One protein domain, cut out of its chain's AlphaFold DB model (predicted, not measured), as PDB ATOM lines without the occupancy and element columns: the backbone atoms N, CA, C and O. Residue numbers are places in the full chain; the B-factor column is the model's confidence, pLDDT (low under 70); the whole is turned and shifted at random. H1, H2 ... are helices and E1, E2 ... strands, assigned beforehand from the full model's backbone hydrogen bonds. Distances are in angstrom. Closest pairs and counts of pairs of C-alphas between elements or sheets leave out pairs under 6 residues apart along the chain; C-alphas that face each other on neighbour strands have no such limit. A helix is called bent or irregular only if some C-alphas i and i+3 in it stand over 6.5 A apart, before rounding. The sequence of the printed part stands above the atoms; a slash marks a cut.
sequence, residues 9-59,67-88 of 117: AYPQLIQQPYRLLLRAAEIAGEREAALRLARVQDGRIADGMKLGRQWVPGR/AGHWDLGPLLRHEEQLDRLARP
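Overview. This is residues 9 to 59 and 67 to 88 of the 117 residues of an uncharacterized protein of Deinococcus wulumuqiensis R12 (UniProt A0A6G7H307). One long helix, H1, runs along the longest axis, and a much shorter helix, H2, folds back beside a part of it, so that the two make a narrow V. The V opens toward a small ribbon of two short strands, E1 and E2, beyond the start of H2, while at the other end residues 9 to 25 stick out as a free arm that makes much of the length. The printed part has 73 residues with two named helices and two named strands, in the order H1, E1, E2, H2 along the chain; the class is mostly helix, and the sheet, in the order E1 - E2, is antiparallel. The whole is extended, with a radius of gyration of the C-alphas of 19.4 A and spans of 68 by 29 by 11 A.

Along the chain. Start at Ala 9, the first printed residue, and step to C-alpha 10 at (51.010, -117.512, 1.184), where H1 begins. From there H1 runs through residues 10 to 46, 55.0 A from first to last C-alpha, and ends at C-alpha 46 at (74.443, -71.407, -17.566). On the way, look near residue 17, where H1 has a kink of 32 degrees; H1 is irregular, but only just, with C-alphas 14 and 17 at 6.9 A from each other. After seven residues you reach E1, residues 54 to 56, 6.2 A long. The printed lines then stop at Arg 59 and begin again at Ala 67. Soon after comes E2, residues 69 to 71, 6.4 A long. Past Leu 72 find H2, residues 73 to 86, which runs 19.7 A to C-alpha 86 at (68.768, -90.005, -7.002).

Arrangement. Look first at the two helices. H1 and H2 touch, with 19 pairs of C-alphas within 8 A, and the closest C-alphas are those of Glu 30 and Ala 86, 4.2 A apart. Residues 29 to 40 alone are the part of H1 that touches H2. The two helices run opposite ways at a shallow tilt of 34 degrees, only just short of steep, and their centres are 16.3 A apart. Every O i to N i+4 pair in H2 is within hydrogen-bond range, and in H1 31 of 33 are. Now move to the strands: E1 and E2 are antiparallel neighbours, with 136 degrees between their N-to-C directions. C-alphas 55 and 70 face each other at 4.8 A. Check N 54 and O 71 at 2.8 A, and N 56 and O 69 at 2.9 A, two of the pairs within hydrogen-bond range. The closest C-alphas of E1 and H2 are those of Gln 54 and Pro 74, 7.5 A apart. H1 and E2 are apart.

Size, cuts and confidence. The two C-alphas farthest apart are those of Tyr 10 and Ala 67, 68.5 A. Residues 9 to 25, of which 10 to 25 belong to H1, stand free; without them the body has 56 residues and spans 46 by 24 by 10 A. Residues 60 to 66 are cut out and not printed, and C-alphas 59 and 67 are 8.1 A apart across the cut, which lies in the link from E1 to E2. Of the links that are printed whole, E2 to H2 is tight, with one residue between, and H1 to E1 is short, with seven. The mean pLDDT of the printed part is 81.7; look for values under 70 at residues 9 to 13, residues 46 to 52, residue 59 and residue 67, where this predicted model has low confidence.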
ATOM      1  N   ALA A   9      54.356-119.722   2.548       62.47
ATOM      2  CA  ALA A   9      54.589-118.966   1.315       62.47
ATOM      3  C   ALA A   9      53.418-118.034   0.948       62.47
ATOM      4  O   ALA A   9      53.623-117.017   0.284       62.47
ATOM      5  N   TYR A  10      52.203-118.333   1.421       61.69
ATOM      6  CA  TYR A  10      51.010-117.512   1.184       61.69
ATOM      7  C   TYR A  10      51.142-116.059   1.679       61.69
ATOM      8  O   TYR A  10      50.844-115.152   0.901       61.69
ATOM      9  N   PRO A  11      51.645-115.787   2.903       68.62
ATOM     10  CA  PRO A  11      51.844-114.418   3.373       68.62
ATOM     11  C   PRO A  11      52.817-113.631   2.491       68.62
ATOM     12  O   PRO A  11      52.615-112.445   2.244       68.62
ATOM     13  N   GLN A  12      53.861-114.292   1.979       67.81
ATOM     14  CA  GLN A  12      54.831-113.645   1.102       67.81
ATOM     15  C   GLN A  12      54.217-113.316  -0.260       67.81
ATOM     16  O   GLN A  12      54.373-112.190  -0.724       67.81
ATOM     17  N   LEU A  13      53.472-114.248  -0.865       68.25
ATOM     18  CA  LEU A  13      52.812-114.051  -2.161       68.25
ATOM     19  C   LEU A  13      51.772-112.923  -2.130       68.25
ATOM     20  O   LEU A  13      51.695-112.145  -3.077       68.25
ATOM     21  N   ILE A  14      51.027-112.782  -1.030       75.62
ATOM     22  CA  ILE A  14      50.050-111.696  -0.852       75.62
ATOM     23  C   ILE A  14      50.749-110.330  -0.729       75.62
ATOM     24  O   ILE A  14      50.229-109.321  -1.198       75.62
ATOM     25  N   GLN A  15      51.945-110.281  -0.134       78.94
ATOM     26  CA  GLN A  15      52.698-109.037   0.062       78.94
ATOM     27  C   GLN A  15      53.551-108.628  -1.149       78.94
ATOM     28  O   GLN A  15      53.933-107.460  -1.244       78.94
ATOM     29  N   GLN A  16      53.868-109.545  -2.070       81.00
ATOM     30  CA  GLN A  16      54.723-109.241  -3.226       81.00
ATOM     31  C   GLN A  16      54.201-108.089  -4.102       81.00
ATOM     32  O   GLN A  16      54.997-107.194  -4.387       81.00
ATOM     33  N   PRO A  17      52.909-108.028  -4.491       83.94
ATOM     34  CA  PRO A  17      52.399-106.926  -5.307       83.94
ATOM     35  C   PRO A  17      52.586-105.569  -4.627       83.94
ATOM     36  O   PRO A  17      53.014-104.608  -5.260       83.94
ATOM     37  N   TYR A  18      52.341-105.505  -3.317       82.44
ATOM     38  CA  TYR A  18      52.518-104.281  -2.540       82.44
ATOM     39  C   TYR A  18      53.988-103.843  -2.486       82.44
ATOM     40  O   TYR A  18      54.293-102.675  -2.704       82.44
ATOM     41  N   ARG A  19      54.918-104.786  -2.284       84.12
ATOM     42  CA  ARG A  19      56.364-104.503  -2.315       84.12
ATOM     43  C   ARG A  19      56.824-103.989  -3.679       84.12
ATOM     44  O   ARG A  19      57.638-103.074  -3.736       84.12
ATOM     45  N   LEU A  20      56.294-104.549  -4.767       86.69
ATOM     46  CA  LEU A  20      56.603-104.094  -6.125       86.69
ATOM     47  C   LEU A  20      56.079-102.679  -6.385       86.69
ATOM     48  O   LEU A  20      56.795-101.872  -6.969       86.69
ATOM     49  N   LEU A  21      54.866-102.364  -5.924       88.62
ATOM     50  CA  LEU A  21      54.299-101.017  -6.033       88.62
ATOM     51  C   LEU A  21      55.115 -99.992  -5.242       88.62
ATOM     52  O   LEU A  21      55.436 -98.932  -5.777       88.62
ATOM     53  N   LEU A  22      55.499-100.322  -4.006       89.19
ATOM     54  CA  LEU A  22      56.380 -99.469  -3.208       89.19
ATOM     55  C   LEU A  22      57.718 -99.246  -3.912       89.19
ATOM     56  O   LEU A  22      58.139 -98.103  -4.068       89.19
ATOM     57  N   ARG A  23      58.347-100.310  -4.425       89.12
ATOM     58  CA  ARG A  23      59.619-100.173  -5.138       89.12
ATOM     59  C   ARG A  23      59.480 -99.346  -6.417       89.12
ATOM     60  O   ARG A  23      60.373 -98.572  -6.743       89.12
ATOM     61  N   ALA A  24      58.370 -99.476  -7.142       88.75
ATOM     62  CA  ALA A  24      58.099 -98.649  -8.314       88.75
ATOM     63  C   ALA A  24      57.966 -97.159  -7.949       88.75
ATOM     64  O   ALA A  24      58.491 -96.311  -8.671       88.75
ATOM     65  N   ALA A  25      57.320 -96.844  -6.822       89.56
ATOM     66  CA  ALA A  25      57.225 -95.478  -6.313       89.56
ATOM     67  C   ALA A  25      58.597 -94.920  -5.898       89.56
ATOM     68  O   ALA A  25      58.926 -93.789  -6.251       89.56
ATOM     69  N   GLU A  26      59.425 -95.721  -5.224       90.75
ATOM     70  CA  GLU A  26      60.805 -95.347  -4.886       90.75
ATOM     71  C   GLU A  26      61.625 -95.032  -6.144       90.75
ATOM     72  O   GLU A  26      62.220 -93.963  -6.233       90.75
ATOM     73  N   ILE A  27      61.586 -95.905  -7.158       89.94
ATOM     74  CA  ILE A  27      62.295 -95.699  -8.433       89.94
ATOM     75  C   ILE A  27      61.812 -94.426  -9.142       89.94
ATOM     76  O   ILE A  27      62.606 -93.713  -9.761       89.94
ATOM     77  N   ALA A  28      60.514 -94.126  -9.084       91.62
ATOM     78  CA  ALA A  28      59.986 -92.887  -9.644       91.62
ATOM     79  C   ALA A  28      60.554 -91.654  -8.916       91.62
ATOM     80  O   ALA A  28      60.980 -90.707  -9.579       91.62
ATOM     81  N   GLY A  29      60.638 -91.698  -7.582       90.25
ATOM     82  CA  GLY A  29      61.266 -90.650  -6.772       90.25
ATOM     83  C   GLY A  29      62.762 -90.483  -7.056       90.25
ATOM     84  O   GLY A  29      63.227 -89.358  -7.240       90.25
ATOM     85  N   GLU A  30      63.502 -91.588  -7.186       93.62
ATOM     86  CA  GLU A  30      64.921 -91.598  -7.575       93.62
ATOM     87  C   GLU A  30      65.124 -90.900  -8.939       93.62
ATOM     88  O   GLU A  30      65.995 -90.040  -9.101       93.62
ATOM     89  N   ARG A  31      64.267 -91.202  -9.927       91.69
ATOM     90  CA  ARG A  31      64.307 -90.568 -11.259       91.69
ATOM     91  C   ARG A  31      63.985 -89.080 -11.215       91.69
ATOM     92  O   ARG A  31      64.631 -88.295 -11.908       91.69
ATOM     93  N   GLU A  32      62.996 -88.679 -10.425       93.81
ATOM     94  CA  GLU A  32      62.651 -87.269 -10.274       93.81
ATOM     95  C   GLU A  32      63.797 -86.481  -9.623       93.81
ATOM     96  O   GLU A  32      64.156 -85.403 -10.104       93.81
ATOM     97  N   ALA A  33      64.420 -87.035  -8.579       90.88
ATOM     98  CA  ALA A  33      65.599 -86.446  -7.953       90.88
ATOM     99  C   ALA A  33      66.756 -86.294  -8.955       90.88
ATOM    100  O   ALA A  33      67.374 -85.230  -9.011       90.88
ATOM    101  N   ALA A  34      66.990 -87.297  -9.811       91.75
ATOM    102  CA  ALA A  34      68.005 -87.229 -10.863       91.75
ATOM    103  C   ALA A  34      67.735 -86.100 -11.876       91.75
ATOM    104  O   ALA A  34      68.653 -85.374 -12.253       91.75
ATOM    105  N   LEU A  35      66.477 -85.910 -12.288       93.12
ATOM    106  CA  LEU A  35      66.090 -84.814 -13.185       93.12
ATOM    107  C   LEU A  35      66.279 -83.441 -12.532       93.12
ATOM    108  O   LEU A  35      66.720 -82.498 -13.189       93.12
ATOM    109  N   ARG A  36      65.951 -83.312 -11.242       89.81
ATOM    110  CA  ARG A  36      66.176 -82.071 -10.487       89.81
ATOM    111  C   ARG A  36      67.667 -81.769 -10.360       89.81
ATOM    112  O   ARG A  36      68.059 -80.634 -10.609       89.81
ATOM    113  N   LEU A  37      68.486 -82.774 -10.050       91.38
ATOM    114  CA  LEU A  37      69.940 -82.633  -9.983       91.38
ATOM    115  C   LEU A  37      70.522 -82.166 -11.324       91.38
ATOM    116  O   LEU A  37      71.290 -81.209 -11.342       91.38
ATOM    117  N   ALA A  38      70.105 -82.777 -12.438       89.12
ATOM    118  CA  ALA A  38      70.540 -82.375 -13.777       89.12
ATOM    119  C   ALA A  38      70.203 -80.903 -14.067       89.12
ATOM    120  O   ALA A  38      71.070 -80.143 -14.480       89.12
ATOM    121  N   ARG A  39      68.981 -80.457 -13.745       87.94
ATOM    122  CA  ARG A  39      68.585 -79.047 -13.915       87.94
ATOM    123  C   ARG A  39      69.420 -78.085 -13.075       87.94
ATOM    124  O   ARG A  39      69.749 -77.004 -13.551       87.94
ATOM    125  N   VAL A  40      69.735 -78.448 -11.830       86.56
ATOM    126  CA  VAL A  40      70.588 -77.623 -10.960       86.56
ATOM    127  C   VAL A  40      71.994 -77.513 -11.551       86.56
ATOM    128  O   VAL A  40      72.541 -76.413 -11.624       86.56
ATOM    129  N   GLN A  41      72.550 -78.621 -12.042       85.44
ATOM    130  CA  GLN A  41      73.865 -78.648 -12.683       85.44
ATOM    131  C   GLN A  41      73.895 -77.826 -13.979       85.44
ATOM    132  O   GLN A  41      74.799 -77.006 -14.154       85.44
ATOM    133  N   ASP A  42      72.885 -77.975 -14.838       83.94
ATOM    134  CA  ASP A  42      72.743 -77.204 -16.078       83.94
ATOM    135  C   ASP A  42      72.596 -75.703 -15.784       83.94
ATOM    136  O   ASP A  42      73.282 -74.874 -16.385       83.94
ATOM    137  N   GLY A  43      71.767 -75.344 -14.797       79.69
ATOM    138  CA  GLY A  43      71.601 -73.961 -14.344       79.69
ATOM    139  C   GLY A  43      72.897 -73.365 -13.792       79.69
ATOM    140  O   GLY A  43      73.226 -72.216 -14.075       79.69
ATOM    141  N   ARG A  44      73.696 -74.154 -13.061       76.75
ATOM    142  CA  ARG A  44      74.998 -73.717 -12.537       76.75
ATOM    143  C   ARG A  44      75.995 -73.390 -13.653       76.75
ATOM    144  O   ARG A  44      76.769 -72.439 -13.506       76.75
ATOM    145  N   ILE A  45      75.986 -74.174 -14.734       75.75
ATOM    146  CA  ILE A  45      76.821 -73.948 -15.924       75.75
ATOM    147  C   ILE A  45      76.345 -72.693 -16.666       75.75
ATOM    148  O   ILE A  45      77.171 -71.847 -17.007       75.75
ATOM    149  N   ALA A  46      75.033 -72.541 -16.857       67.38
ATOM    150  CA  ALA A  46      74.443 -71.407 -17.566       67.38
ATOM    151  C   ALA A  46      74.649 -70.062 -16.839       67.38
ATOM    152  O   ALA A  46      75.031 -69.079 -17.472       67.38
ATOM    153  N   ASP A  47      74.489 -70.024 -15.512       68.31
ATOM    154  CA  ASP A  47      74.560 -68.787 -14.715       68.31
ATOM    155  C   ASP A  47      75.964 -68.469 -14.170       68.31
ATOM    156  O   ASP A  47      76.137 -67.586 -13.319       68.31
ATOM    157  N   GLY A  48      76.998 -69.183 -14.630       63.53
ATOM    158  CA  GLY A  48      78.389 -68.913 -14.250       63.53
ATOM    159  C   GLY A  48      78.621 -68.973 -12.734       63.53
ATOM    160  O   GLY A  48      79.271 -68.098 -12.155       63.53
ATOM    161  N   MET A  49      78.048 -69.983 -12.069       64.25
ATOM    162  CA  MET A  49      78.072 -70.180 -10.611       64.25
ATOM    163  C   MET A  49      77.401 -69.076  -9.771       64.25
ATOM    164  O   MET A  49      77.614 -69.065  -8.562       64.25
ATOM    165  N   LYS A  50      76.652 -68.117 -10.336       63.97
ATOM    166  CA  LYS A  50      76.005 -67.050  -9.538       63.97
ATOM    167  C   LYS A  50      74.832 -67.556  -8.689       63.97
ATOM    168  O   LYS A  50      74.593 -67.018  -7.609       63.97
ATOM    169  N   LEU A  51      74.136 -68.595  -9.152       66.50
ATOM    170  CA  LEU A  51      73.067 -69.255  -8.405       66.50
ATOM    171  C   LEU A  51      73.608 -69.932  -7.143       66.50
ATOM    172  O   LEU A  51      74.646 -70.585  -7.176       66.50
ATOM    173  N   GLY A  52      72.883 -69.787  -6.034       65.81
ATOM    174  CA  GLY A  52      73.204 -70.469  -4.779       65.81
ATOM    175  C   GLY A  52      74.363 -69.865  -3.980       65.81
ATOM    176  O   GLY A  52      74.742 -70.434  -2.958       65.81
ATOM    177  N   ARG A  53      74.900 -68.714  -4.411       75.31
ATOM    178  CA  ARG A  53      75.861 -67.934  -3.626       75.31
ATOM    179  C   ARG A  53      75.150 -67.240  -2.474       75.31
ATOM    180  O   ARG A  53      74.255 -66.425  -2.688       75.31
ATOM    181  N   GLN A  54      75.594 -67.515  -1.259       77.88
ATOM    182  CA  GLN A  54      75.203 -66.771  -0.075       77.88
ATOM    183  C   GLN A  54      76.352 -65.845   0.323       77.88
ATOM    184  O   GLN A  54      77.485 -66.290   0.480       77.88
ATOM    185  N   TRP A  55      76.081 -64.546   0.465       78.88
ATOM    186  CA  TRP A  55      77.080 -63.621   1.001       78.88
ATOM    187  C   TRP A  55      77.238 -63.864   2.498       78.88
ATOM    188  O   TRP A  55      76.260 -63.774   3.247       78.88
ATOM    189  N   VAL A  56      78.457 -64.164   2.933       78.69
ATOM    190  CA  VAL A  56      78.793 -64.314   4.349       78.69
ATOM    191  C   VAL A  56      79.563 -63.068   4.785       78.69
ATOM    192  O   VAL A  56      80.674 -62.844   4.295       78.69
ATOM    193  N   PRO A  57      79.003 -62.238   5.687       75.94
ATOM    194  CA  PRO A  57      79.698 -61.054   6.174       75.94
ATOM    195  C   PRO A  57      80.938 -61.455   6.986       75.94
ATOM    196  O   PRO A  57      80.909 -62.412   7.765       75.94
ATOM    197  N   GLY A  58      82.034 -60.713   6.809       70.75
ATOM    198  CA  GLY A  58      83.275 -60.933   7.545       70.75
ATOM    199  C   GLY A  58      83.075 -60.793   9.058       70.75
ATOM    200  O   GLY A  58      82.424 -59.867   9.540       70.75
ATOM    201  N   ARG A  59      83.650 -61.717   9.834       65.69
ATOM    202  CA  ARG A  59      83.599 -61.720  11.306       65.69
ATOM    203  C   ARG A  59      84.578 -60.684  11.882       65.69
ATOM    204  O   ARG A  59      85.610 -61.064  12.422       65.69
ATOM    205  N   ALA A  67      85.284 -57.345   3.389       66.62
ATOM    206  CA  ALA A  67      85.742 -58.524   4.141       66.62
ATOM    207  C   ALA A  67      84.801 -59.744   4.057       66.62
ATOM    208  O   ALA A  67      85.050 -60.764   4.708       66.62
ATOM    209  N   GLY A  68      83.696 -59.649   3.315       70.31
ATOM    210  CA  GLY A  68      82.802 -60.782   3.085       70.31
ATOM    211  C   GLY A  68      83.267 -61.677   1.935       70.31
ATOM    212  O   GLY A  68      84.070 -61.285   1.093       70.31
ATOM    213  N   HIS A  69      82.763 -62.907   1.902       76.38
ATOM    214  CA  HIS A  69      82.999 -63.838   0.799       76.38
ATOM    215  C   HIS A  69      81.692 -64.504   0.366       76.38
ATOM    216  O   HIS A  69      80.712 -64.550   1.112       76.38
ATOM    217  N   TRP A  70      81.682 -65.021  -0.862       79.81
ATOM    218  CA  TRP A  70      80.570 -65.807  -1.385       79.81
ATOM    219  C   TRP A  70      80.735 -67.272  -0.990       79.81
ATOM    220  O   TRP A  70      81.714 -67.906  -1.378       79.81
ATOM    221  N   ASP A  71      79.765 -67.806  -0.254       81.31
ATOM    222  CA  ASP A  71      79.679 -69.221   0.098       81.31
ATOM    223  C   ASP A  71      78.733 -69.959  -0.862       81.31
ATOM    224  O   ASP A  71      77.631 -69.493  -1.157       81.31
ATOM    225  N   LEU A  72      79.169 -71.121  -1.346       83.31
ATOM    226  CA  LEU A  72      78.374 -72.048  -2.163       83.31
ATOM    227  C   LEU A  72      77.859 -73.245  -1.344       83.31
ATOM    228  O   LEU A  72      77.153 -74.100  -1.875       83.31
ATOM    229  N   GLY A  73      78.183 -73.317  -0.051       83.38
ATOM    230  CA  GLY A  73      77.807 -74.394   0.859       83.38
ATOM    231  C   GLY A  73      76.315 -74.751   0.869       83.38
ATOM    232  O   GLY A  73      75.995 -75.941   0.934       83.38
ATOM    233  N   PRO A  74      75.360 -73.800   0.796       83.25
ATOM    234  CA  PRO A  74      73.939 -74.130   0.669       83.25
ATOM    235  C   PRO A  74      73.610 -74.900  -0.615       83.25
ATOM    236  O   PRO A  74      72.897 -75.900  -0.555       83.25
ATOM    237  N   LEU A  75      74.161 -74.474  -1.756       84.38
ATOM    238  CA  LEU A  75      73.952 -75.138  -3.043       84.38
ATOM    239  C   LEU A  75      74.569 -76.535  -3.047       84.38
ATOM    240  O   LEU A  75      73.895 -77.493  -3.411       84.38
ATOM    241  N   LEU A  76      75.815 -76.657  -2.586       85.25
ATOM    242  CA  LEU A  76      76.528 -77.935  -2.539       85.25
ATOM    243  C   LEU A  76      75.796 -78.960  -1.664       85.25
ATOM    244  O   LEU A  76      75.641 -80.109  -2.064       85.25
ATOM    245  N   ARG A  77      75.268 -78.538  -0.506       88.38
ATOM    246  CA  ARG A  77      74.441 -79.406   0.349       88.38
ATOM    247  C   ARG A  77      73.154 -79.842  -0.343       88.38
ATOM    248  O   ARG A  77      72.724 -80.977  -0.160       88.38
ATOM    249  N   HIS A  78      72.528 -78.956  -1.114       87.81
ATOM    250  CA  HIS A  78      71.319 -79.294  -1.856       87.81
ATOM    251  C   HIS A  78      71.601 -80.284  -2.996       87.81
ATOM    252  O   HIS A  78      70.876 -81.267  -3.143       87.81
ATOM    253  N   GLU A  79      72.676 -80.067  -3.758       89.56
ATOM    254  CA  GLU A  79      73.150 -81.001  -4.786       89.56
ATOM    255  C   GLU A  79      73.456 -82.376  -4.177       89.56
ATOM    256  O   GLU A  79      73.008 -83.393  -4.701       89.56
ATOM    257  N   GLU A  80      74.142 -82.415  -3.033       89.69
ATOM    258  CA  GLU A  80      74.472 -83.659  -2.336       89.69
ATOM    259  C   GLU A  80      73.220 -84.404  -1.845       89.69
ATOM    260  O   GLU A  80      73.119 -85.623  -1.986       89.69
ATOM    261  N   GLN A  81      72.226 -83.688  -1.309       90.50
ATOM    262  CA  GLN A  81      70.945 -84.287  -0.921       90.50
ATOM    263  C   GLN A  81      70.203 -84.881  -2.122       90.50
ATOM    264  O   GLN A  81      69.684 -85.995  -2.031       90.50
ATOM    265  N   LEU A  82      70.156 -84.159  -3.245       89.75
ATOM    266  CA  LEU A  82      69.531 -84.652  -4.471       89.75
ATOM    267  C   LEU A  82      70.270 -85.868  -5.031       89.75
ATOM    268  O   LEU A  82      69.616 -86.811  -5.468       89.75
ATOM    269  N   ASP A  83      71.600 -85.887  -4.977       91.69
ATOM    270  CA  ASP A  83      72.394 -87.030  -5.431       91.69
ATOM    271  C   ASP A  83      72.160 -88.275  -4.559       91.69
ATOM    272  O   ASP A  83      71.949 -89.367  -5.093       91.69
ATOM    273  N   ARG A  84      72.069 -88.114  -3.230       91.25
ATOM    274  CA  ARG A  84      71.705 -89.207  -2.307       91.25
ATOM    275  C   ARG A  84      70.324 -89.790  -2.597       91.25
ATOM    276  O   ARG A  84      70.156 -91.006  -2.538       91.25
ATOM    277  N   LEU A  85      69.348 -88.942  -2.923       90.56
ATOM    278  CA  LEU A  85      67.997 -89.377  -3.294       90.56
ATOM    279  C   LEU A  85      67.948 -90.015  -4.686       90.56
ATOM    280  O   LEU A  85      67.197 -90.961  -4.899       90.56
ATOM    281  N   ALA A  86      68.736 -89.507  -5.633       91.50
ATOM    282  CA  ALA A  86      68.768 -90.005  -7.002       91.50
ATOM    283  C   ALA A  86      69.480 -91.357  -7.125       91.50
ATOM    284  O   ALA A  86      69.157 -92.152  -8.009       91.50
ATOM    285  N   ARG A  87      70.493 -91.596  -6.285       90.50
ATOM    286  CA  ARG A  87      71.383 -92.761  -6.373       90.50
ATOM    287  C   ARG A  87      71.671 -93.352  -4.992       90.50
ATOM    288  O   ARG A  87      72.836 -93.447  -4.609       90.50
ATOM    289  N   PRO A  88      70.657 -93.802  -4.237       88.62
ATOM    290  CA  PRO A  88      70.846 -94.266  -2.860       88.62
ATOM    291  C   PRO A  88      71.857 -95.420  -2.742       88.62
ATOM    292  O   PRO A  88      72.603 -95.494  -1.769       88.62
TER     293      PRO A  88